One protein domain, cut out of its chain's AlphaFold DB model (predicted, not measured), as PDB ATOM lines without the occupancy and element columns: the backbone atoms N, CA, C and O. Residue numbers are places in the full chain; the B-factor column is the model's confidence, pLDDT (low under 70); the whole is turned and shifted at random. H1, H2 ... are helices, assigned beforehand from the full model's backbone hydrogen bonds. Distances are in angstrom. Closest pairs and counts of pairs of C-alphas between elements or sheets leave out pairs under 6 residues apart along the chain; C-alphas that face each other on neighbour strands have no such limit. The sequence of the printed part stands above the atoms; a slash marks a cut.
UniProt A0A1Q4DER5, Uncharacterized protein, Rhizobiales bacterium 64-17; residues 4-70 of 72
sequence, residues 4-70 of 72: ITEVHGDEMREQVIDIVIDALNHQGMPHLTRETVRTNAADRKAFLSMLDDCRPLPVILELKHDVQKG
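AT A GLANCE: This is residues 4 to 70 of the 72 residues of an uncharacterized protein of Rhizobiales bacterium 64-17 (UniProt A0A1Q4DER5). One long helix, H1, makes the longest axis, and a hairpin of two shorter helices, H3 and H4, packs on one side of it at steep tilts. The short helix H2 makes a corner with H3. The 67 printed residues hold four named helices, in the order H1, H2, H3, H4, and no named strand; the class is all helix. The whole is compact, with a radius of gyration of the C-alphas of 11.7 A, yet elongated, spanning 37 by 23 by 22 A.

IN THESE COORDINATES: Find C-alpha 4 at (7.169, -63.297, 512.619); from there H1 runs through residues 4 to 26, 34.1 A, to C-alpha 26 at (2.310, -85.665, 487.320). Next come H2, residues 34 to 39, and H3, residues 41 to 53, 18.6 A long. H4, residues 58 to 69, runs 16.5 A to C-alpha 69 at (22.115, -68.598, 491.059).

HOW THE PARTS SIT: Start at the hub, H3, which touches three helices. H3 and H4 form a helical hairpin, opposite ways at a shallow tilt of 21 degrees; their closest C-alphas, Leu 48 and Lys 64, are 6.3 A apart. With residues 46 to 51 alone, H3 touches residues 20 to 24 of H1, closest at C-alphas 20 and 50, 7.0 A; the tilt of 69.7 degrees is steep, only just short of about perpendicular. H2 and H3 touch only at the corner, C-alphas 37 and 44 being 4.3 A apart, their closest. Look at Arg 13 and Val 59, the closest C-alphas of H1 and H4, which touch, at 6.2 A. Every O i to N i+4 pair is within hydrogen-bond range in H2, H3 and H4, and 18 of 19 in H1.

THE WHOLE: The C-alphas farthest apart, those of Ile 4 and Gly 28, stand at 38.0 A. The printed part has no cut, and no link is long. Confidence is low at residues 4 to 9, under 70.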
ATOM      1  N   ILE A   4       8.414 -62.550 512.879       53.28
ATOM      2  CA  ILE A   4       7.169 -63.297 512.619       53.28
ATOM      3  C   ILE A   4       6.875 -63.387 511.113       53.28
ATOM      4  O   ILE A   4       6.268 -64.350 510.660       53.28
ATOM      5  N   THR A   5       7.325 -62.409 510.323       54.41
ATOM      6  CA  THR A   5       7.040 -62.342 508.882       54.41
ATOM      7  C   THR A   5       7.952 -63.251 508.052       54.41
ATOM      8  O   THR A   5       7.514 -63.761 507.030       54.41
ATOM      9  N   GLU A   6       9.187 -63.487 508.505       54.22
ATOM     10  CA  GLU A   6      10.173 -64.330 507.806       54.22
ATOM     11  C   GLU A   6       9.783 -65.816 507.845       54.22
ATOM     12  O   GLU A   6       9.781 -66.473 506.810       54.22
ATOM     13  N   VAL A   7       9.333 -66.317 509.004       57.06
ATOM     14  CA  VAL A   7       8.964 -67.737 509.186       57.06
ATOM     15  C   VAL A   7       7.843 -68.160 508.229       57.06
ATOM     16  O   VAL A   7       7.896 -69.237 507.648       57.06
ATOM     17  N   HIS A   8       6.853 -67.291 508.013       62.94
ATOM     18  CA  HIS A   8       5.736 -67.593 507.116       62.94
ATOM     19  C   HIS A   8       6.140 -67.562 505.631       62.94
ATOM     20  O   HIS A   8       5.536 -68.246 504.806       62.94
ATOM     21  N   GLY A   9       7.160 -66.768 505.285       65.56
ATOM     22  CA  GLY A   9       7.714 -66.706 503.932       65.56
ATOM     23  C   GLY A   9       8.439 -67.994 503.553       65.56
ATOM     24  O   GLY A   9       8.202 -68.525 502.467       65.56
ATOM     25  N   ASP A  10       9.240 -68.534 504.474       74.75
ATOM     26  CA  ASP A  10       9.951 -69.800 504.278       74.75
ATOM     27  C   ASP A  10       8.974 -70.976 504.145       74.75
ATOM     28  O   ASP A  10       9.081 -71.765 503.210       74.75
ATOM     29  N   GLU A  11       7.947 -71.057 504.998       83.94
ATOM     30  CA  GLU A  11       6.917 -72.102 504.891       83.94
ATOM     31  C   GLU A  11       6.170 -72.049 503.550       83.94
ATOM     32  O   GLU A  11       5.912 -73.083 502.932       83.94
ATOM     33  N   MET A  12       5.841 -70.846 503.071       86.25
ATOM     34  CA  MET A  12       5.165 -70.671 501.787       86.25
ATOM     35  C   MET A  12       6.076 -71.029 500.608       86.25
ATOM     36  O   MET A  12       5.621 -71.634 499.639       86.25
ATOM     37  N   ARG A  13       7.366 -70.691 500.690       89.81
ATOM     38  CA  ARG A  13       8.365 -71.067 499.686       89.81
ATOM     39  C   ARG A  13       8.483 -72.582 499.565       89.81
ATOM     40  O   ARG A  13       8.445 -73.104 498.454       89.81
ATOM     41  N   GLU A  14       8.589 -73.283 500.687       91.00
ATOM     42  CA  GLU A  14       8.696 -74.742 500.708       91.00
ATOM     43  C   GLU A  14       7.454 -75.413 500.108       91.00
ATOM     44  O   GLU A  14       7.581 -76.319 499.285       91.00
ATOM     45  N   GLN A  15       6.260 -74.899 500.416       91.69
ATOM     46  CA  GLN A  15       5.016 -75.379 499.806       91.69
ATOM     47  C   GLN A  15       4.984 -75.163 498.290       91.69
ATOM     48  O   GLN A  15       4.562 -76.050 497.553       91.69
ATOM     49  N   VAL A  16       5.442 -74.004 497.805       92.19
ATOM     50  CA  VAL A  16       5.542 -73.733 496.363       92.19
ATOM     51  C   VAL A  16       6.468 -74.742 495.688       92.19
ATOM     52  O   VAL A  16       6.113 -75.273 494.638       92.19
ATOM     53  N   ILE A  17       7.627 -75.027 496.286       94.50
ATOM     54  CA  ILE A  17       8.569 -76.019 495.759       94.50
ATOM     55  C   ILE A  17       7.884 -77.379 495.642       94.50
ATOM     56  O   ILE A  17       7.927 -77.986 494.573       94.50
ATOM     57  N   ASP A  18       7.219 -77.834 496.701       94.31
ATOM     58  CA  ASP A  18       6.570 -79.144 496.715       94.31
ATOM     59  C   ASP A  18       5.436 -79.235 495.686       94.31
ATOM     60  O   ASP A  18       5.356 -80.222 494.959       94.31
ATOM     61  N   ILE A  19       4.623 -78.183 495.542       93.81
ATOM     62  CA  ILE A  19       3.551 -78.115 494.535       93.81
ATOM     63  C   ILE A  19       4.119 -78.181 493.114       93.81
ATOM     64  O   ILE A  19       3.596 -78.905 492.270       93.81
ATOM     65  N   VAL A  20       5.181 -77.425 492.828       94.69
ATOM     66  CA  VAL A  20       5.799 -77.393 491.493       94.69
ATOM     67  C   VAL A  20       6.427 -78.744 491.157       94.69
ATOM     68  O   VAL A  20       6.273 -79.233 490.037       94.69
ATOM     69  N   ILE A  21       7.105 -79.365 492.125       95.44
ATOM     70  CA  ILE A  21       7.684 -80.701 491.969       95.44
ATOM     71  C   ILE A  21       6.585 -81.733 491.708       95.44
ATOM     72  O   ILE A  21       6.692 -82.508 490.760       95.44
ATOM     73  N   ASP A  22       5.521 -81.734 492.509       95.19
ATOM     74  CA  ASP A  22       4.393 -82.653 492.349       95.19
ATOM     75  C   ASP A  22       3.698 -82.477 490.989       95.19
ATOM     76  O   ASP A  22       3.452 -83.452 490.277       95.19
ATOM     77  N   ALA A  23       3.479 -81.231 490.561       94.75
ATOM     78  CA  ALA A  23       2.907 -80.929 489.254       94.75
ATOM     79  C   ALA A  23       3.770 -81.475 488.103       94.75
ATOM     80  O   ALA A  23       3.245 -82.103 487.186       94.75
ATOM     81  N   LEU A  24       5.091 -81.280 488.155       94.94
ATOM     82  CA  LEU A  24       6.011 -81.789 487.132       94.94
ATOM     83  C   LEU A  24       6.099 -83.321 487.141       94.94
ATOM     84  O   LEU A  24       6.119 -83.944 486.074       94.94
ATOM     85  N   ASN A  25       6.073 -83.939 488.323       95.31
ATOM     86  CA  ASN A  25       5.990 -85.392 488.458       95.31
ATOM     87  C   ASN A  25       4.731 -85.937 487.763       95.31
ATOM     88  O   ASN A  25       4.828 -86.867 486.957       95.31
ATOM     89  N   HIS A  26       3.571 -85.306 487.976       94.81
ATOM     90  CA  HIS A  26       2.310 -85.665 487.320       94.81
ATOM     91  C   HIS A  26       2.271 -85.364 485.808       94.81
ATOM     92  O   HIS A  26       1.451 -85.941 485.094       94.81
ATOM     93  N   GLN A  27       3.169 -84.519 485.295       91.69
ATOM     94  CA  GLN A  27       3.293 -84.187 483.868       91.69
ATOM     95  C   GLN A  27       4.283 -85.077 483.098       91.69
ATOM     96  O   GLN A  27       4.546 -84.834 481.920       91.69
ATOM     97  N   GLY A  28       4.812 -86.129 483.728       91.88
ATOM     98  CA  GLY A  28       5.701 -87.095 483.076       91.88
ATOM     99  C   GLY A  28       7.177 -86.946 483.434       91.88
ATOM    100  O   GLY A  28       8.015 -87.580 482.792       91.88
ATOM    101  N   MET A  29       7.509 -86.179 484.478       92.38
ATOM    102  CA  MET A  29       8.857 -86.118 485.054       92.38
ATOM    103  C   MET A  29       8.925 -86.780 486.441       92.38
ATOM    104  O   MET A  29       9.325 -86.113 487.384       92.38
ATOM    105  N   PRO A  30       8.590 -88.080 486.602       90.50
ATOM    106  CA  PRO A  30       8.379 -88.736 487.907       90.50
ATOM    107  C   PRO A  30       9.632 -88.864 488.794       90.50
ATOM    108  O   PRO A  30       9.563 -89.392 489.900       90.50
ATOM    109  N   HIS A  31      10.797 -88.468 488.283       91.19
ATOM    110  CA  HIS A  31      12.073 -88.489 488.995       91.19
ATOM    111  C   HIS A  31      12.461 -87.106 489.529       91.19
ATOM    112  O   HIS A  31      13.520 -86.971 490.148       91.19
ATOM    113  N   LEU A  32      11.644 -86.078 489.275       93.56
ATOM    114  CA  LEU A  32      11.973 -84.718 489.653       93.56
ATOM    115  C   LEU A  32      11.829 -84.568 491.171       93.56
ATOM    116  O   LEU A  32      10.773 -84.772 491.767       93.56
ATOM    117  N   THR A  33      12.940 -84.209 491.795       94.75
ATOM    118  CA  THR A  33      13.093 -83.940 493.226       94.75
ATOM    119  C   THR A  33      13.917 -82.671 493.433       94.75
ATOM    120  O   THR A  33      14.619 -82.208 492.527       94.75
ATOM    121  N   ARG A  34      13.916 -82.129 494.656       93.31
ATOM    122  CA  ARG A  34      14.742 -80.961 495.015       93.31
ATOM    123  C   ARG A  34      16.227 -81.190 494.718       93.31
ATOM    124  O   ARG A  34      16.909 -80.298 494.227       93.31
ATOM    125  N   GLU A  35      16.728 -82.396 494.969       92.75
ATOM    126  CA  GLU A  35      18.114 -82.751 494.669       92.75
ATOM    127  C   GLU A  35      18.401 -82.683 493.166       92.75
ATOM    128  O   GLU A  35      19.375 -82.058 492.753       92.75
ATOM    129  N   THR A  36      17.523 -83.248 492.337       94.19
ATOM    130  CA  THR A  36      17.705 -83.229 490.877       94.19
ATOM    131  C   THR A  36      17.603 -81.822 490.286       94.19
ATOM    132  O   THR A  36      18.354 -81.496 489.374       94.19
ATOM    133  N   VAL A  37      16.780 -80.932 490.856       92.94
ATOM    134  CA  VAL A  37      16.750 -79.510 490.462       92.94
ATOM    135  C   VAL A  37      18.112 -78.838 490.706       92.94
ATOM    136  O   VAL A  37      18.536 -77.981 489.927       92.94
ATOM    137  N   ARG A  38      18.853 -79.250 491.746       91.81
ATOM    138  CA  ARG A  38      20.212 -78.748 492.016       91.81
ATOM    139  C   ARG A  38      21.241 -79.348 491.062       91.81
ATOM    140  O   ARG A  38      22.047 -78.621 490.481       91.81
ATOM    141  N   THR A  39      21.224 -80.666 490.895       93.50
ATOM    142  CA  THR A  39      22.327 -81.415 490.271       93.50
ATOM    143  C   THR A  39      22.155 -81.641 488.768       93.50
ATOM    144  O   THR A  39      23.154 -81.734 488.054       93.50
ATOM    145  N   ASN A  40      20.924 -81.657 488.252       93.44
ATOM    146  CA  ASN A  40      20.612 -81.910 486.848       93.44
ATOM    147  C   ASN A  40      20.137 -80.633 486.140       93.44
ATOM    148  O   ASN A  40      19.139 -80.008 486.498       93.44
ATOM    149  N   ALA A  41      20.849 -80.245 485.080       93.00
ATOM    150  CA  ALA A  41      20.522 -79.051 484.309       93.00
ATOM    151  C   ALA A  41      19.175 -79.144 483.568       93.00
ATOM    152  O   ALA A  41      18.520 -78.116 483.389       93.00
ATOM    153  N   ALA A  42      18.760 -80.341 483.139       93.56
ATOM    154  CA  ALA A  42      17.485 -80.542 482.456       93.56
ATOM    155  C   ALA A  42      16.306 -80.367 483.425       93.56
ATOM    156  O   ALA A  42      15.385 -79.607 483.132       93.56
ATOM    157  N   ASP A  43      16.393 -80.976 484.608       94.25
ATOM    158  CA  ASP A  43      15.350 -80.892 485.638       94.25
ATOM    159  C   ASP A  43      15.252 -79.474 486.195       94.25
ATOM    160  O   ASP A  43      14.158 -78.926 486.331       94.25
ATOM    161  N   ARG A  44      16.400 -78.812 486.391       95.25
ATOM    162  CA  ARG A  44      16.448 -77.383 486.719       95.25
ATOM    163  C   ARG A  44      15.731 -76.527 485.683       95.25
ATOM    164  O   ARG A  44      14.994 -75.612 486.043       95.25
ATOM    165  N   LYS A  45      15.954 -76.795 484.394       95.56
ATOM    166  CA  LYS A  45      15.312 -76.050 483.306       95.56
ATOM    167  C   LYS A  45      13.798 -76.268 483.298       95.56
ATOM    168  O   LYS A  45      13.068 -75.298 483.130       95.56
ATOM    169  N   ALA A  46      13.334 -77.501 483.494       95.25
ATOM    170  CA  ALA A  46      11.906 -77.802 483.574       95.25
ATOM    171  C   ALA A  46      11.246 -77.114 484.779       95.25
ATOM    172  O   ALA A  46      10.206 -76.478 484.632       95.25
ATOM    173  N   PHE A  47      11.904 -77.152 485.940       95.75
ATOM    174  CA  PHE A  47      11.455 -76.457 487.143       95.75
ATOM    175  C   PHE A  47      11.344 -74.943 486.930       95.75
ATOM    176  O   PHE A  47      10.307 -74.350 487.214       95.75
ATOM    177  N   LEU A  48      12.378 -74.317 486.354       95.75
ATOM    178  CA  LEU A  48      12.355 -72.893 486.006       95.75
ATOM    179  C   LEU A  48      11.244 -72.550 485.006       95.75
ATOM    180  O   LEU A  48      10.604 -71.516 485.164       95.75
ATOM    181  N   SER A  49      10.996 -73.414 484.018       95.81
ATOM    182  CA  SER A  49       9.914 -73.222 483.046       95.81
ATOM    183  C   SER A  49       8.540 -73.239 483.716       95.81
ATOM    184  O   SER A  49       7.706 -72.401 483.405       95.81
ATOM    185  N   MET A  50       8.313 -74.142 484.673       94.94
ATOM    186  CA  MET A  50       7.055 -74.174 485.426       94.94
ATOM    187  C   MET A  50       6.877 -72.920 486.296       94.94
ATOM    188  O   MET A  50       5.772 -72.397 486.426       94.94
ATOM    189  N   LEU A  51       7.964 -72.399 486.878       94.62
ATOM    190  CA  LEU A  51       7.919 -71.127 487.605       94.62
ATOM    191  C   LEU A  51       7.627 -69.935 486.682       94.62
ATOM    192  O   LEU A  51       6.992 -68.981 487.128       94.62
ATOM    193  N   ASP A  52       8.056 -69.983 485.419       94.44
ATOM    194  CA  ASP A  52       7.724 -68.969 484.409       94.44
ATOM    195  C   ASP A  52       6.235 -68.956 484.041       94.44
ATOM    196  O   ASP A  52       5.688 -67.890 483.752       94.44
ATOM    197  N   ASP A  53       5.566 -70.107 484.124       93.31
ATOM    198  CA  ASP A  53       4.124 -70.228 483.889       93.31
ATOM    199  C   ASP A  53       3.282 -69.786 485.106       93.31
ATOM    200  O   ASP A  53       2.069 -69.567 485.005       93.31
ATOM    201  N   CYS A  54       3.910 -69.622 486.275       90.75
ATOM    202  CA  CYS A  54       3.252 -69.149 487.488       90.75
ATOM    203  C   CYS A  54       3.043 -67.624 487.475       90.75
ATOM    204  O   CYS A  54       3.750 -66.860 486.817       90.75
ATOM    205  N   ARG A  55       2.081 -67.130 488.271       90.56
ATOM    206  CA  ARG A  55       1.934 -65.676 488.472       90.56
ATOM    207  C   ARG A  55       3.209 -65.110 489.119       90.56
ATOM    208  O   ARG A  55       3.733 -65.752 490.031       90.56
ATOM    209  N   PRO A  56       3.660 -63.898 488.741       91.38
ATOM    210  CA  PRO A  56       4.898 -63.294 489.241       91.38
ATOM    211  C   PRO A  56       4.725 -62.751 490.670       91.38
ATOM    212  O   PRO A  56       4.768 -61.547 490.917       91.38
ATOM    213  N   LEU A  57       4.474 -63.649 491.618       90.88
ATOM    214  CA  LEU A  57       4.436 -63.349 493.043       90.88
ATOM    215  C   LEU A  57       5.872 -63.218 493.577       90.88
ATOM    216  O   LEU A  57       6.757 -63.904 493.063       90.88
ATOM    217  N   PRO A  58       6.117 -62.420 494.634       90.69
ATOM    218  CA  PRO A  58       7.457 -62.244 495.199       90.69
ATOM    219  C   PRO A  58       8.182 -63.568 495.482       90.69
ATOM    220  O   PRO A  58       9.303 -63.753 495.025       90.69
ATOM    221  N   VAL A  59       7.489 -64.535 496.097       90.62
ATOM    222  CA  VAL A  59       8.039 -65.869 496.405       90.62
ATOM    223  C   VAL A  59       8.476 -66.651 495.158       90.62
ATOM    224  O   VAL A  59       9.493 -67.334 495.181       90.62
ATOM    225  N   ILE A  60       7.747 -66.523 494.044       93.25
ATOM    226  CA  ILE A  60       8.075 -67.194 492.776       93.25
ATOM    227  C   ILE A  60       9.312 -66.554 492.149       93.25
ATOM    228  O   ILE A  60      10.204 -67.252 491.670       93.25
ATOM    229  N   LEU A  61       9.378 -65.220 492.173       93.44
ATOM    230  CA  LEU A  61      10.496 -64.463 491.618       93.44
ATOM    231  C   LEU A  61      11.793 -64.721 492.394       93.44
ATOM    232  O   LEU A  61      12.834 -64.949 491.777       93.44
ATOM    233  N   GLU A  62      11.725 -64.731 493.726       93.00
ATOM    234  CA  GLU A  62      12.853 -65.063 494.602       93.00
ATOM    235  C   GLU A  62      13.325 -66.499 494.372       93.00
ATOM    236  O   GLU A  62      14.506 -66.731 494.112       93.00
ATOM    237  N   LEU A  63      12.396 -67.460 494.360       92.75
ATOM    238  CA  LEU A  63      12.719 -68.862 494.117       92.75
ATOM    239  C   LEU A  63      13.386 -69.070 492.752       92.75
ATOM    240  O   LEU A  63      14.403 -69.755 492.651       92.75
ATOM    241  N   LYS A  64      12.852 -68.445 491.698       93.88
ATOM    242  CA  LYS A  64      13.425 -68.502 490.349       93.88
ATOM    243  C   LYS A  64      14.857 -67.967 490.332       93.88
ATOM    244  O   LYS A  64      15.744 -68.590 489.747       93.88
ATOM    245  N   HIS A  65      15.083 -66.825 490.970       93.62
ATOM    246  CA  HIS A  65      16.400 -66.209 491.060       93.62
ATOM    247  C   HIS A  65      17.400 -67.103 491.812       93.62
ATOM    248  O   HIS A  65      18.541 -67.256 491.368       93.62
ATOM    249  N   ASP A  66      16.971 -67.757 492.889       92.19
ATOM    250  CA  ASP A  66      17.830 -68.649 493.669       92.19
ATOM    251  C   ASP A  66      18.204 -69.918 492.899       92.19
ATOM    252  O   ASP A  66      19.369 -70.324 492.882       92.19
ATOM    253  N   VAL A  67      17.254 -70.502 492.165       92.56
ATOM    254  CA  VAL A  67      17.517 -71.639 491.271       92.56
ATOM    255  C   VAL A  67      18.497 -71.252 490.159       92.56
ATOM    256  O   VAL A  67      19.390 -72.030 489.824       92.56
ATOM    257  N   GLN A  68      18.381 -70.044 489.600       91.06
ATOM    258  CA  GLN A  68      19.309 -69.542 488.579       91.06
ATOM    259  C   GLN A  68      20.719 -69.290 489.128       91.06
ATOM    260  O   GLN A  68      21.697 -69.526 488.419       91.06
ATOM    261  N   LYS A  69      20.831 -68.829 490.379       90.81
ATOM    262  CA  LYS A  69      22.115 -68.598 491.059       90.81
ATOM    263  C   LYS A  69      22.735 -69.858 491.658       90.81
ATOM    264  O   LYS A  69      23.898 -69.815 492.053       90.81
ATOM    265  N   GLY A  70      21.993 -70.963 491.714       85.06
ATOM    266  CA  GLY A  70      22.437 -72.198 492.361       85.06
ATOM    267  C   GLY A  70      22.426 -72.122 493.890       85.06
ATOM    268  O   GLY A  70      23.150 -72.872 494.535       85.06
TER     269      GLY A  70